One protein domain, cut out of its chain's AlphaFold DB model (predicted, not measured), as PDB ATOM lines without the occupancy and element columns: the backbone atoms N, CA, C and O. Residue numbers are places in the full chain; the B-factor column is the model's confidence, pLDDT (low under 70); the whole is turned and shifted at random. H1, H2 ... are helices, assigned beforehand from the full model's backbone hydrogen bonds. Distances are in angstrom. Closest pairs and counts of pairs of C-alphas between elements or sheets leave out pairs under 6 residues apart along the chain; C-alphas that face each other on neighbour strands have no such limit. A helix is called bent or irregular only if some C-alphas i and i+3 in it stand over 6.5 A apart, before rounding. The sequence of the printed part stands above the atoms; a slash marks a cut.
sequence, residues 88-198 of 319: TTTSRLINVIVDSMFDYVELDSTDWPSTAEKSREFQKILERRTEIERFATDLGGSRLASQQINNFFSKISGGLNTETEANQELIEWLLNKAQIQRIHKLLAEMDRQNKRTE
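This is residues 88 to 198 of the 319 residues of the protein "Putative ABC transporter ATP-binding protein" of Advenella mimigardefordensis (strain DSM 17166 / LMG 22922 / DPN7) (UniProt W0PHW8). One long kinked helix, H5, makes the long axis; H1 packs beside its residues 182 to 193, and the helical hairpin of H3 and H4 makes a second layer, with H2 bridging the two at one side. The printed part has 111 residues with five named helices, in the order H1, H2, H3, H4, H5 along the chain, and no named strand; the helices hold 87 of the 111 residues, the class is all helix, and the whole is compact, with a radius of gyration of the C-alphas of 15.2 A and spans of 46 by 29 by 24 A.

H1, residues 89 to 102, begins at C-alpha 89 (76.088, 0.180, 21.099) and is 21.0 A long. H2 is residues 115 to 127, H3 residues 129 to 138, and H4 residues 143 to 159, 24.4 A long. H5, residues 166 to 198, 45.2 A long, ends at C-alpha 198 (83.820, -10.001, 21.017). H5 has a kink of 35 degrees near residue 175; it is neither bent nor irregular, but only just: C-alphas 175 and 178 are 6.3 A apart.

H1 touches H5 with closest C-alphas Ser 100 and Arg 182, 5.7 A, at a shallow tilt of 22 degrees, opposite ways. H3 touches H4, closest C-alphas Glu 133 and Ser 146, 6.9 A. H2 is close but not clearly touching H4, closest C-alphas Phe 122 and Ile 156, 7.0 A. H1 is apart from H4. Every O i to N i+4 pair is within hydrogen-bond range in H2, H3 and H4; in H1 9 of 10, in H5 27 of 29.

The printed part has no cut. The link H1 to H2, residues 103 to 114, is long; residues 161 to 168, of which 166 to 168 belong to H5, stand free. pLDDT is under 70 at residues 89, 107 to 112, 159 to 171 and 174.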
ATOM      1  N   THR A  88      72.690  -1.803  22.571       70.19
ATOM      2  CA  THR A  88      72.973  -0.530  23.280       70.19
ATOM      3  C   THR A  88      74.157   0.250  22.662       70.19
ATOM      4  O   THR A  88      74.475   1.370  23.066       70.19
ATOM      5  N   THR A  89      74.838  -0.333  21.676       69.19
ATOM      6  CA  THR A  89      76.088   0.180  21.099       69.19
ATOM      7  C   THR A  89      75.875   1.380  20.183       69.19
ATOM      8  O   THR A  89      76.626   2.353  20.264       69.19
ATOM      9  N   THR A  90      74.821   1.366  19.363       73.19
ATOM     10  CA  THR A  90      74.564   2.431  18.380       73.19
ATOM     11  C   THR A  90      74.359   3.786  19.056       73.19
ATOM     12  O   THR A  90      74.909   4.793  18.614       73.19
ATOM     13  N   SER A  91      73.654   3.819  20.191       79.12
ATOM     14  CA  SER A  91      73.430   5.051  20.956       79.12
ATOM     15  C   SER A  91      74.725   5.658  21.504       79.12
ATOM     16  O   SER A  91      74.851   6.878  21.544       79.12
ATOM     17  N   ARG A  92      75.713   4.838  21.893       81.38
ATOM     18  CA  ARG A  92      77.011   5.354  22.367       81.38
ATOM     19  C   ARG A  92      77.808   6.002  21.246       81.38
ATOM     20  O   ARG A  92      78.358   7.077  21.451       81.38
ATOM     21  N   LEU A  93      77.835   5.377  20.071       84.31
ATOM     22  CA  LEU A  93      78.527   5.930  18.907       84.31
ATOM     23  C   LEU A  93      77.888   7.252  18.463       84.31
ATOM     24  O   LEU A  93      78.605   8.212  18.198       84.31
ATOM     25  N   ILE A  94      76.553   7.347  18.488       84.62
ATOM     26  CA  ILE A  94      75.838   8.611  18.250       84.62
ATOM     27  C   ILE A  94      76.234   9.674  19.284       84.62
ATOM     28  O   ILE A  94      76.523  10.804  18.902       84.62
ATOM     29  N   ASN A  95      76.302   9.325  20.572       86.25
ATOM     30  CA  ASN A  95      76.717  10.274  21.608       86.25
ATOM     31  C   ASN A  95      78.147  10.779  21.389       86.25
ATOM     32  O   ASN A  95      78.374  11.972  21.539       86.25
ATOM     33  N   VAL A  96      79.083   9.913  20.987       87.88
ATOM     34  CA  VAL A  96      80.453  10.337  20.646       87.88
ATOM     35  C   VAL A  96      80.455  11.294  19.459       87.88
ATOM     36  O   VAL A  96      81.164  12.294  19.495       87.88
ATOM     37  N   ILE A  97      79.638  11.041  18.431       86.56
ATOM     38  CA  ILE A  97      79.498  11.963  17.297       86.56
ATOM     39  C   ILE A  97      79.006  13.326  17.787       86.56
ATOM     40  O   ILE A  97      79.652  14.330  17.497       86.56
ATOM     41  N   VAL A  98      77.906  13.359  18.545       87.88
ATOM     42  CA  VAL A  98      77.299  14.602  19.047       87.88
ATOM     43  C   VAL A  98      78.260  15.360  19.959       87.88
ATOM     44  O   VAL A  98      78.479  16.544  19.735       87.88
ATOM     45  N   ASP A  99      78.874  14.692  20.933       86.94
ATOM     46  CA  ASP A  99      79.857  15.290  21.845       86.94
ATOM     47  C   ASP A  99      81.023  15.902  21.058       86.94
ATOM     48  O   ASP A  99      81.358  17.078  21.205       86.94
ATOM     49  N   SER A 100      81.539  15.153  20.079       86.81
ATOM     50  CA  SER A 100      82.655  15.605  19.254       86.81
ATOM     51  C   SER A 100      82.332  16.807  18.352       86.81
ATOM     52  O   SER A 100      83.239  17.526  17.924       86.81
ATOM     53  N   MET A 101      81.048  17.075  18.071       84.50
ATOM     54  CA  MET A 101      80.626  18.274  17.335       84.50
ATOM     55  C   MET A 101      80.824  19.556  18.147       84.50
ATOM     56  O   MET A 101      81.062  20.605  17.541       84.50
ATOM     57  N   PHE A 102      80.751  19.465  19.477       86.69
ATOM     58  CA  PHE A 102      80.893  20.590  20.404       86.69
ATOM     59  C   PHE A 102      82.278  20.669  21.057       86.69
ATOM     60  O   PHE A 102      82.526  21.600  21.821       86.69
ATOM     61  N   ASP A 103      83.190  19.747  20.729       83.44
ATOM     62  CA  ASP A 103      84.591  19.832  21.139       83.44
ATOM     63  C   ASP A 103      85.205  21.163  20.696       83.44
ATOM     64  O   ASP A 103      85.297  21.470  19.500       83.44
ATOM     65  N   TYR A 104      85.673  21.932  21.675       79.56
ATOM     66  CA  TYR A 104      86.482  23.111  21.423       79.56
ATOM     67  C   TYR A 104      87.918  22.683  21.110       79.56
ATOM     68  O   TYR A 104      88.563  22.008  21.912       79.56
ATOM     69  N   VAL A 105      88.416  23.057  19.931       75.69
ATOM     70  CA  VAL A 105      89.789  22.755  19.510       75.69
ATOM     71  C   VAL A 105      90.669  23.954  19.834       75.69
ATOM     72  O   VAL A 105      90.643  24.960  19.126       75.69
ATOM     73  N   GLU A 106      91.449  23.840  20.906       71.44
ATOM     74  CA  GLU A 106      92.498  24.807  21.230       71.44
ATOM     75  C   GLU A 106      93.655  24.671  20.233       71.44
ATOM     76  O   GLU A 106      94.189  23.583  20.002       71.44
ATOM     77  N   LEU A 107      94.027  25.791  19.613       67.00
ATOM     78  CA  LEU A 107      95.187  25.864  18.739       67.00
ATOM     79  C   LEU A 107      96.371  26.377  19.545       67.00
ATOM     80  O   LEU A 107      96.430  27.558  19.879       67.00
ATOM     81  N   ASP A 108      97.318  25.490  19.825       65.62
ATOM     82  CA  ASP A 108      98.603  25.886  20.376       65.62
ATOM     83  C   ASP A 108      99.588  26.201  19.240       65.62
ATOM     84  O   ASP A 108      99.798  25.403  18.323       65.62
ATOM     85  N   SER A 109     100.192  27.387  19.309       61.78
ATOM     86  CA  SER A 109     101.179  27.880  18.341       61.78
ATOM     87  C   SER A 109     102.443  27.014  18.260       61.78
ATOM     88  O   SER A 109     103.157  27.077  17.261       61.78
ATOM     89  N   THR A 110     102.703  26.187  19.278       64.62
ATOM     90  CA  THR A 110     103.837  25.254  19.324       64.62
ATOM     91  C   THR A 110     103.530  23.843  18.813       64.62
ATOM     92  O   THR A 110     104.456  23.064  18.602       64.62
ATOM     93  N   ASP A 111     102.264  23.511  18.553       64.56
ATOM     94  CA  ASP A 111     101.814  22.150  18.227       64.56
ATOM     95  C   ASP A 111     101.722  21.927  16.702       64.56
ATOM     96  O   ASP A 111     100.669  21.583  16.142       64.56
ATOM     97  N   TRP A 112     102.837  22.202  16.010       69.75
ATOM     98  CA  TRP A 112     102.959  22.076  14.557       69.75
ATOM     99  C   TRP A 112     103.560  20.723  14.159       69.75
ATOM    100  O   TRP A 112     104.760  20.509  14.346       69.75
ATOM    101  N   PRO A 113     102.766  19.808  13.572       71.69
ATOM    102  CA  PRO A 113     103.282  18.517  13.162       71.69
ATOM    103  C   PRO A 113     104.166  18.660  11.925       71.69
ATOM    104  O   PRO A 113     103.842  19.368  10.964       71.69
ATOM    105  N   SER A 114     105.260  17.913  11.925       75.31
ATOM    106  CA  SER A 114     106.086  17.691  10.746       75.31
ATOM    107  C   SER A 114     105.271  17.058   9.612       75.31
ATOM    108  O   SER A 114     104.270  16.370   9.832       75.31
ATOM    109  N   THR A 115     105.728  17.228   8.369       73.88
ATOM    110  CA  THR A 115     105.112  16.582   7.196       73.88
ATOM    111  C   THR A 115     105.004  15.063   7.375       73.88
ATOM    112  O   THR A 115     104.006  14.462   6.990       73.88
ATOM    113  N   ALA A 116     105.986  14.438   8.034       75.94
ATOM    114  CA  ALA A 116     105.972  13.008   8.338       75.94
ATOM    115  C   ALA A 116     104.859  12.614   9.328       75.94
ATOM    116  O   ALA A 116     104.220  11.575   9.150       75.94
ATOM    117  N   GLU A 117     104.602  13.429  10.352       78.44
ATOM    118  CA  GLU A 117     103.532  13.189  11.328       78.44
ATOM    119  C   GLU A 117     102.151  13.359  10.700       78.44
ATOM    120  O   GLU A 117     101.295  12.495  10.889       78.44
ATOM    121  N   LYS A 118     101.958  14.397   9.876       76.81
ATOM    122  CA  LYS A 118     100.718  14.584   9.103       76.81
ATOM    123  C   LYS A 118     100.434  13.368   8.224       76.81
ATOM    124  O   LYS A 118      99.352  12.790   8.299       76.81
ATOM    125  N   SER A 119     101.431  12.934   7.450       76.75
ATOM    126  CA  SER A 119     101.322  11.749   6.597       76.75
ATOM    127  C   SER A 119     100.979  10.498   7.398       76.75
ATOM    128  O   SER A 119     100.100   9.743   6.993       76.75
ATOM    129  N   ARG A 120     101.610  10.286   8.559       82.00
ATOM    130  CA  ARG A 120     101.313   9.140   9.429       82.00
ATOM    131  C   ARG A 120      99.870   9.158   9.936       82.00
ATOM    132  O   ARG A 120      99.222   8.115   9.905       82.00
ATOM    133  N   GLU A 121      99.366  10.300  10.398       81.69
ATOM    134  CA  GLU A 121      97.980  10.407  10.872       81.69
ATOM    135  C   GLU A 121      96.976  10.153   9.746       81.69
ATOM    136  O   GLU A 121      96.038   9.372   9.912       81.69
ATOM    137  N   PHE A 122      97.215  10.708   8.557       81.25
ATOM    138  CA  PHE A 122      96.362  10.445   7.403       81.25
ATOM    139  C   PHE A 122      96.366   8.973   6.979       81.25
ATOM    140  O   PHE A 122      95.301   8.431   6.679       81.25
ATOM    141  N   GLN A 123      97.525   8.307   6.999       82.94
ATOM    142  CA  GLN A 123      97.619   6.879   6.678       82.94
ATOM    143  C   GLN A 123      96.801   6.016   7.647       82.94
ATOM    144  O   GLN A 123      96.024   5.180   7.194       82.94
ATOM    145  N   LYS A 124      96.863   6.282   8.960       86.88
ATOM    146  CA  LYS A 124      96.053   5.552   9.956       86.88
ATOM    147  C   LYS A 124      94.550   5.622   9.667       86.88
ATOM    148  O   LYS A 124      93.826   4.655   9.891       86.88
ATOM    149  N   ILE A 125      94.062   6.775   9.208       86.56
ATOM    150  CA  ILE A 125      92.638   6.961   8.893       86.56
ATOM    151  C   ILE A 125      92.294   6.293   7.558       86.56
ATOM    152  O   ILE A 125      91.240   5.668   7.438       86.56
ATOM    153  N   LEU A 126      93.182   6.389   6.563       86.56
ATOM    154  CA  LEU A 126      93.023   5.747   5.255       86.56
ATOM    155  C   LEU A 126      92.912   4.223   5.370       86.56
ATOM    156  O   LEU A 126      92.027   3.637   4.746       86.56
ATOM    157  N   GLU A 127      93.742   3.595   6.206       89.94
ATOM    158  CA  GLU A 127      93.700   2.150   6.482       89.94
ATOM    159  C   GLU A 127      92.332   1.687   7.009       89.94
ATOM    160  O   GLU A 127      91.918   0.555   6.765       89.94
ATOM    161  N   ARG A 128      91.597   2.577   7.688       91.75
ATOM    162  CA  ARG A 128      90.293   2.294   8.306       91.75
ATOM    163  C   ARG A 128      89.102   2.871   7.542       91.75
ATOM    164  O   ARG A 128      87.979   2.873   8.044       91.75
ATOM    165  N   ARG A 129      89.304   3.324   6.303       89.38
ATOM    166  CA  ARG A 129      88.245   3.902   5.460       89.38
ATOM    167  C   ARG A 129      87.032   2.983   5.296       89.38
ATOM    168  O   ARG A 129      85.900   3.442   5.418       89.38
ATOM    169  N   THR A 130      87.259   1.701   5.018       88.69
ATOM    170  CA  THR A 130      86.181   0.723   4.775       88.69
ATOM    171  C   THR A 130      85.294   0.531   6.003       88.69
ATOM    172  O   THR A 130      84.084   0.348   5.882       88.69
ATOM    173  N   GLU A 131      85.879   0.621   7.196       88.69
ATOM    174  CA  GLU A 131      85.165   0.552   8.466       88.69
ATOM    175  C   GLU A 131      84.258   1.775   8.662       88.69
ATOM    176  O   GLU A 131      83.092   1.629   9.026       88.69
ATOM    177  N   ILE A 132      84.762   2.971   8.338       88.12
ATOM    178  CA  ILE A 132      84.003   4.229   8.392       88.12
ATOM    179  C   ILE A 132      82.836   4.209   7.393       88.12
ATOM    180  O   ILE A 132      81.721   4.604   7.734       88.12
ATOM    181  N   GLU A 133      83.065   3.727   6.170       87.88
ATOM    182  CA  GLU A 133      82.023   3.597   5.141       87.88
ATOM    183  C   GLU A 133      80.914   2.625   5.565       87.88
ATOM    184  O   GLU A 133      79.724   2.919   5.396       87.88
ATOM    185  N   ARG A 134      81.294   1.486   6.158       86.88
ATOM    186  CA  ARG A 134      80.343   0.512   6.699       86.88
ATOM    187  C   ARG A 134      79.513   1.125   7.820       86.88
ATOM    188  O   ARG A 134      78.291   1.084   7.757       86.88
ATOM    189  N   PHE A 135      80.168   1.773   8.778       85.00
ATOM    190  CA  PHE A 135      79.501   2.432   9.896       85.00
ATOM    191  C   PHE A 135      78.514   3.516   9.442       85.00
ATOM    192  O   PHE A 135      77.381   3.568   9.920       85.00
ATOM    193  N   ALA A 136      78.906   4.354   8.477       85.56
ATOM    194  CA  ALA A 136      78.014   5.360   7.911       85.56
ATOM    195  C   ALA A 136      76.770   4.723   7.273       85.56
ATOM    196  O   ALA A 136      75.669   5.250   7.415       85.56
ATOM    197  N   THR A 137      76.933   3.579   6.604       85.62
ATOM    198  CA  THR A 137      75.825   2.824   6.005       85.62
ATOM    199  C   THR A 137      74.904   2.237   7.077       85.62
ATOM    200  O   THR A 137      73.686   2.378   6.970       85.62
ATOM    201  N   ASP A 138      75.469   1.653   8.136       81.94
ATOM    202  CA  ASP A 138      74.722   1.035   9.241       81.94
ATOM    203  C   ASP A 138      73.871   2.056  10.021       81.94
ATOM    204  O   ASP A 138      72.787   1.728  10.504       81.94
ATOM    205  N   LEU A 139      74.310   3.318  10.087       81.88
ATOM    206  CA  LEU A 139      73.534   4.432  10.648       81.88
ATOM    207  C   LEU A 139      72.429   4.971   9.716       81.88
ATOM    208  O   LEU A 139      71.739   5.926  10.073       81.88
ATOM    209  N   GLY A 140      72.251   4.394   8.526       81.00
ATOM    210  CA  GLY A 140      71.288   4.874   7.531       81.00
ATOM    211  C   GLY A 140      71.819   6.017   6.662       81.00
ATOM    212  O   GLY A 140      71.040   6.823   6.147       81.00
ATOM    213  N   GLY A 141      73.140   6.112   6.498       81.88
ATOM    214  CA  GLY A 141      73.792   7.096   5.644       81.88
ATOM    215  C   GLY A 141      73.250   7.065   4.215       81.88
ATOM    216  O   GLY A 141      73.157   6.023   3.570       81.88
ATOM    217  N   SER A 142      72.886   8.239   3.703       83.12
ATOM    218  CA  SER A 142      72.400   8.375   2.332       83.12
ATOM    219  C   SER A 142      73.546   8.301   1.317       83.12
ATOM    220  O   SER A 142      74.719   8.457   1.654       83.12
ATOM    221  N   ARG A 143      73.206   8.193   0.026       84.25
ATOM    222  CA  ARG A 143      74.176   8.305  -1.080       84.25
ATOM    223  C   ARG A 143      75.042   9.575  -0.997       84.25
ATOM    224  O   ARG A 143      76.185   9.561  -1.447       84.25
ATOM    225  N   LEU A 144      74.514  10.656  -0.415       85.12
ATOM    226  CA  LEU A 144      75.256  11.901  -0.193       85.12
ATOM    227  C   LEU A 144      76.368  11.726   0.849       85.12
ATOM    228  O   LEU A 144      77.461  12.250   0.655       85.12
ATOM    229  N   ALA A 145      76.126  10.954   1.912       83.44
ATOM    230  CA  ALA A 145      77.136  10.672   2.931       83.44
ATOM    231  C   ALA A 145      78.320   9.904   2.326       83.44
ATOM    232  O   ALA A 145      79.467  10.306   2.500       83.44
ATOM    233  N   SER A 146      78.056   8.871   1.517       85.38
ATOM    234  CA  SER A 146      79.113   8.130   0.812       85.38
ATOM    235  C   SER A 146      79.923   9.027  -0.131       85.38
ATOM    236  O   SER A 146      81.141   8.902  -0.216       85.38
ATOM    237  N   GLN A 147      79.273   9.971  -0.822       88.44
ATOM    238  CA  GLN A 147      79.971  10.943  -1.672       88.44
ATOM    239  C   GLN A 147      80.863  11.890  -0.864       88.44
ATOM    240  O   GLN A 147      81.983  12.174  -1.286       88.44
ATOM    241  N   GLN A 148      80.397  12.360   0.296       87.81
ATOM    242  CA  GLN A 148      81.194  13.208   1.183       87.81
ATOM    243  C   GLN A 148      82.402  12.463   1.754       87.81
ATOM    244  O   GLN A 148      83.501  13.014   1.734       87.81
ATOM    245  N   ILE A 149      82.226  11.207   2.175       86.38
ATOM    246  CA  ILE A 149      83.318  10.340   2.635       86.38
ATOM    247  C   ILE A 149      84.354  10.163   1.519       86.38
ATOM    248  O   ILE A 149      85.539  10.413   1.727       86.38
ATOM    249  N   ASN A 150      83.908   9.823   0.307       88.81
ATOM    250  CA  ASN A 150      84.798   9.668  -0.843       88.81
ATOM    251  C   ASN A 150      85.580  10.950  -1.151       88.81
ATOM    252  O   ASN A 150      86.786  10.884  -1.367       88.81
ATOM    253  N   ASN A 151      84.911  12.107  -1.142       88.12
ATOM    254  CA  ASN A 151      85.543  13.403  -1.396       88.12
ATOM    255  C   ASN A 151      86.576  13.759  -0.314       88.12
ATOM    256  O   ASN A 151      87.681  14.202  -0.625       88.12
ATOM    257  N   PHE A 152      86.239  13.527   0.957       86.00
ATOM    258  CA  PHE A 152      87.146  13.735   2.083       86.00
ATOM    259  C   PHE A 152      88.426  12.906   1.920       86.00
ATOM    260  O   PHE A 152      89.527  13.457   1.913       86.00
ATOM    261  N   PHE A 153      88.286  11.599   1.680       84.69
ATOM    262  CA  PHE A 153      89.433  10.713   1.496       84.69
ATOM    263  C   PHE A 153      90.228  11.009   0.222       84.69
ATOM    264  O   PHE A 153      91.456  10.941   0.258       84.69
ATOM    265  N   SER A 154      89.576  11.392  -0.884       83.69
ATOM    266  CA  SER A 154      90.293  11.771  -2.107       83.69
ATOM    267  C   SER A 154      91.136  13.027  -1.902       83.69
ATOM    268  O   SER A 154      92.287  13.056  -2.331       83.69
ATOM    269  N   LYS A 155      90.603  14.034  -1.195       81.50
ATOM    270  CA  LYS A 155      91.343  15.265  -0.885       81.50
ATOM    271  C   LYS A 155      92.521  15.002   0.042       81.50
ATOM    272  O   LYS A 155      93.617  15.459  -0.248       81.50
ATOM    273  N   ILE A 156      92.323  14.189   1.078       76.69
ATOM    274  CA  ILE A 156      93.409  13.788   1.981       76.69
ATOM    275  C   ILE A 156      94.508  13.029   1.234       76.69
ATOM    276  O   ILE A 156      95.684  13.300   1.439       76.69
ATOM    277  N   SER A 157      94.150  12.115   0.329       73.25
ATOM    278  CA  SER A 157      95.148  11.384  -0.460       73.25
ATOM    279  C   SER A 157      95.869  12.256  -1.499       73.25
ATOM    280  O   SER A 157      97.035  12.011  -1.795       73.25
ATOM    281  N   GLY A 158      95.192  13.273  -2.047       70.06
ATOM    282  CA  GLY A 158      95.742  14.183  -3.057       70.06
ATOM    283  C   GLY A 158      96.629  15.287  -2.471       70.06
ATOM    284  O   GLY A 158      97.665  15.604  -3.054       70.06
ATOM    285  N   GLY A 159      96.268  15.810  -1.294       64.62
ATOM    286  CA  GLY A 159      97.032  16.829  -0.563       64.62
ATOM    287  C   GLY A 159      98.374  16.333  -0.014       64.62
ATOM    288  O   GLY A 159      99.231  17.131   0.332       64.62
ATOM    289  N   LEU A 160      98.600  15.015   0.018       57.00
ATOM    290  CA  LEU A 160      99.903  14.425   0.347       57.00
ATOM    291  C   LEU A 160     100.931  14.526  -0.797       57.00
ATOM    292  O   LEU A 160     102.113  14.291  -0.563       57.00
ATOM    293  N   ASN A 161     100.490  14.851  -2.018       55.62
ATOM    294  CA  ASN A 161     101.300  14.786  -3.242       55.62
ATOM    295  C   ASN A 161     101.415  16.129  -3.988       55.62
ATOM    296  O   ASN A 161     101.935  16.155  -5.103       55.62
ATOM    297  N   THR A 162     100.896  17.225  -3.433       55.62
ATOM    298  CA  THR A 162     100.880  18.541  -4.090       55.62
ATOM    299  C   THR A 162     101.768  19.524  -3.334       55.62
ATOM    300  O   THR A 162     101.642  19.656  -2.125       55.62
ATOM    301  N   GLU A 163     102.687  20.190  -4.041       54.12
ATOM    302  CA  GLU A 163     103.429  21.335  -3.501       54.12
ATOM    303  C   GLU A 163     102.473  22.530  -3.451       54.12
ATOM    304  O   GLU A 163     102.141  23.115  -4.486       54.12
ATOM    305  N   THR A 164     101.992  22.867  -2.260       60.19
ATOM    306  CA  THR A 164     101.114  24.019  -2.035       60.19
ATOM    307  C   THR A 164     101.859  25.093  -1.247       60.19
ATOM    308  O   THR A 164     102.866  24.835  -0.586       60.19
ATOM    309  N   GLU A 165     101.399  26.343  -1.319       63.00
ATOM    310  CA  GLU A 165     101.993  27.412  -0.514       63.00
ATOM    311  C   GLU A 165     101.878  27.077   0.983       63.00
ATOM    312  O   GLU A 165     100.806  26.709   1.466       63.00
ATOM    313  N   ALA A 166     102.967  27.260   1.739       61.97
ATOM    314  CA  ALA A 166     103.069  26.840   3.142       61.97
ATOM    315  C   ALA A 166     101.928  27.359   4.046       61.97
ATOM    316  O   ALA A 166     101.507  26.673   4.978       61.97
ATOM    317  N   ASN A 167     101.389  28.549   3.759       60.12
ATOM    318  CA  ASN A 167     100.254  29.118   4.493       60.12
ATOM    319  C   ASN A 167      98.910  28.457   4.142       60.12
ATOM    320  O   ASN A 167      98.037  28.355   5.003       60.12
ATOM    321  N   GLN A 168      98.732  28.000   2.903       67.19
ATOM    322  CA  GLN A 168      97.517  27.314   2.460       67.19
ATOM    323  C   GLN A 168      97.445  25.900   3.046       67.19
ATOM    324  O   GLN A 168      96.413  25.531   3.607       67.19
ATOM    325  N   GLU A 169      98.561  25.166   3.032       67.31
ATOM    326  CA  GLU A 169      98.668  23.847   3.675       67.31
ATOM    327  C   GLU A 169      98.449  23.923   5.191       67.31
ATOM    328  O   GLU A 169      97.869  23.021   5.795       67.31
ATOM    329  N   LEU A 170      98.904  25.011   5.821       62.94
ATOM    330  CA  LEU A 170      98.695  25.296   7.240       62.94
ATOM    331  C   LEU A 170      97.218  25.501   7.572       62.94
ATOM    332  O   LEU A 170      96.708  24.850   8.482       62.94
ATOM    333  N   ILE A 171      96.518  26.355   6.830       67.00
ATOM    334  CA  ILE A 171      95.088  26.601   7.054       67.00
ATOM    335  C   ILE A 171      94.272  25.331   6.785       67.00
ATOM    336  O   ILE A 171      93.392  24.983   7.574       67.00
ATOM    337  N   GLU A 172      94.586  24.601   5.714       71.81
ATOM    338  CA  GLU A 172      93.913  23.346   5.382       71.81
ATOM    339  C   GLU A 172      94.146  22.272   6.452       71.81
ATOM    340  O   GLU A 172      93.202  21.598   6.872       71.81
ATOM    341  N   TRP A 173      95.372  22.146   6.966       73.25
ATOM    342  CA  TRP A 173      95.667  21.246   8.077       73.25
ATOM    343  C   TRP A 173      94.907  21.633   9.348       73.25
ATOM    344  O   TRP A 173      94.318  20.763   9.979       73.25
ATOM    345  N   LEU A 174      94.860  22.917   9.716       66.75
ATOM    346  CA  LEU A 174      94.154  23.381  10.917       66.75
ATOM    347  C   LEU A 174      92.644  23.108  10.849       66.75
ATOM    348  O   LEU A 174      92.060  22.628  11.822       66.75
ATOM    349  N   LEU A 175      92.020  23.347   9.692       71.25
ATOM    350  CA  LEU A 175      90.595  23.073   9.475       71.25
ATOM    351  C   LEU A 175      90.284  21.571   9.519       71.25
ATOM    352  O   LEU A 175      89.238  21.160  10.028       71.25
ATOM    353  N   ASN A 176      91.207  20.745   9.025       77.69
ATOM    354  CA  ASN A 176      91.053  19.295   9.020       77.69
ATOM    355  C   ASN A 176      91.478  18.635  10.340       77.69
ATOM    356  O   ASN A 176      90.938  17.578  10.657       77.69
ATOM    357  N   LYS A 177      92.358  19.246  11.150       78.69
ATOM    358  CA  LYS A 177      92.821  18.711  12.451       78.69
ATOM    359  C   LYS A 177      91.635  18.404  13.363       78.69
ATOM    360  O   LYS A 177      91.565  17.314  13.926       78.69
ATOM    361  N   ALA A 178      90.660  19.312  13.429       79.69
ATOM    362  CA  ALA A 178      89.426  19.104  14.181       79.69
ATOM    363  C   ALA A 178      88.631  17.884  13.675       79.69
ATOM    364  O   ALA A 178      88.185  17.056  14.465       79.69
ATOM    365  N   GLN A 179      88.487  17.729  12.354       81.19
ATOM    366  CA  GLN A 179      87.769  16.590  11.764       81.19
ATOM    367  C   GLN A 179      88.507  15.268  11.992       81.19
ATOM    368  O   GLN A 179      87.892  14.263  12.335       81.19
ATOM    369  N   ILE A 180      89.832  15.280  11.866       83.31
ATOM    370  CA  ILE A 180      90.707  14.138  12.133       83.31
ATOM    371  C   ILE A 180      90.569  13.685  13.590       83.31
ATOM    372  O   ILE A 180      90.354  12.501  13.848       83.31
ATOM    373  N   GLN A 181      90.613  14.615  14.546       84.00
ATOM    374  CA  GLN A 181      90.429  14.304  15.966       84.00
ATOM    375  C   GLN A 181      89.063  13.664  16.245       84.00
ATOM    376  O   GLN A 181      88.988  12.676  16.978       84.00
ATOM    377  N   ARG A 182      87.991  14.163  15.616       87.00
ATOM    378  CA  ARG A 182      86.645  13.569  15.711       87.00
ATOM    379  C   ARG A 182      86.615  12.142  15.173       87.00
ATOM    380  O   ARG A 182      86.083  11.252  15.834       87.00
ATOM    381  N   ILE A 183      87.235  11.907  14.015       87.56
ATOM    382  CA  ILE A 183      87.348  10.565  13.430       87.56
ATOM    383  C   ILE A 183      88.115   9.635  14.374       87.56
ATOM    384  O   ILE A 183      87.655   8.525  14.622       87.56
ATOM    385  N   HIS A 184      89.222  10.075  14.975       88.75
ATOM    386  CA  HIS A 184      89.947   9.256  15.952       88.75
ATOM    387  C   HIS A 184      89.114   8.916  17.187       88.75
ATOM    388  O   HIS A 184      89.134   7.764  17.617       88.75
ATOM    389  N   LYS A 185      88.366   9.876  17.749       89.38
ATOM    390  CA  LYS A 185      87.457   9.612  18.879       89.38
ATOM    391  C   LYS A 185      86.404   8.565  18.508       89.38
ATOM    392  O   LYS A 185      86.182   7.631  19.277       89.38
ATOM    393  N   LEU A 186      85.811   8.688  17.320       89.56
ATOM    394  CA  LEU A 186      84.839   7.728  16.803       89.56
ATOM    395  C   LEU A 186      85.457   6.334  16.633       89.56
ATOM    396  O   LEU A 186      84.927   5.368  17.172       89.56
ATOM    397  N   LEU A 187      86.594   6.236  15.941       90.00
ATOM    398  CA  LEU A 187      87.299   4.975  15.703       90.00
ATOM    399  C   LEU A 187      87.728   4.298  17.012       90.00
ATOM    400  O   LEU A 187      87.576   3.089  17.165       90.00
ATOM    401  N   ALA A 188      88.213   5.072  17.987       90.69
ATOM    402  CA  ALA A 188      88.575   4.552  19.300       90.69
ATOM    403  C   ALA A 188      87.359   3.992  20.052       90.69
ATOM    404  O   ALA A 188      87.469   2.967  20.730       90.69
ATOM    405  N   GLU A 189      86.196   4.637  19.937       90.12
ATOM    406  CA  GLU A 189      84.965   4.104  20.511       90.12
ATOM    407  C   GLU A 189      84.498   2.851  19.765       90.12
ATOM    408  O   GLU A 189      84.162   1.863  20.413       90.12
ATOM    409  N   MET A 190      84.558   2.828  18.431       87.19
ATOM    410  CA  MET A 190      84.262   1.632  17.633       87.19
ATOM    411  C   MET A 190      85.139   0.446  18.052       87.19
ATOM    412  O   MET A 190      84.611  -0.631  18.315       87.19
ATOM    413  N   ASP A 191      86.446   0.651  18.237       89.75
ATOM    414  CA  ASP A 191      87.365  -0.392  18.714       89.75
ATOM    415  C   ASP A 191      86.982  -0.919  20.097       89.75
ATOM    416  O   ASP A 191      87.008  -2.128  20.351       89.75
ATOM    417  N   ARG A 192      86.630  -0.016  21.020       88.44
ATOM    418  CA  ARG A 192      86.173  -0.398  22.362       88.44
ATOM    419  C   ARG A 192      84.894  -1.220  22.291       88.44
ATOM    420  O   ARG A 192      84.774  -2.203  23.023       88.44
ATOM    421  N   GLN A 193      83.959  -0.837  21.426       85.56
ATOM    422  CA  GLN A 193      82.702  -1.553  21.254       85.56
ATOM    423  C   GLN A 193      82.916  -2.913  20.588       85.56
ATOM    424  O   GLN A 193      82.423  -3.905  21.116       85.56
ATOM    425  N   ASN A 194      83.727  -3.002  19.533       85.06
ATOM    426  CA  ASN A 194      84.073  -4.268  18.881       85.06
ATOM    427  C   ASN A 194      84.689  -5.254  19.881       85.06
ATOM    428  O   ASN A 194      84.168  -6.353  20.059       85.06
ATOM    429  N   LYS A 195      85.698  -4.821  20.648       88.06
ATOM    430  CA  LYS A 195      86.313  -5.649  21.703       88.06
ATOM    431  C   LYS A 195      85.311  -6.081  22.772       88.06
ATOM    432  O   LYS A 195      85.403  -7.182  23.310       88.06
ATOM    433  N   ARG A 196      84.364  -5.212  23.134       85.38
ATOM    434  CA  ARG A 196      83.315  -5.546  24.105       85.38
ATOM    435  C   ARG A 196      82.359  -6.597  23.545       85.38
ATOM    436  O   ARG A 196      82.040  -7.544  24.258       85.38
ATOM    437  N   THR A 197      81.923  -6.438  22.301       84.25
ATOM    438  CA  THR A 197      81.057  -7.380  21.582       84.25
ATOM    439  C   THR A 197      81.730  -8.744  21.452       84.25
ATOM    440  O   THR A 197      81.112  -9.750  21.792       84.25
ATOM    441  N   GLU A 198      83.009  -8.778  21.071       86.25
ATOM    442  CA  GLU A 198      83.820 -10.001  21.017       86.25
ATOM    443  C   GLU A 198      83.862 -10.709  22.374       86.25
ATOM    444  O   GLU A 198      83.532 -11.886  22.458       86.25
TER     445      GLU A 198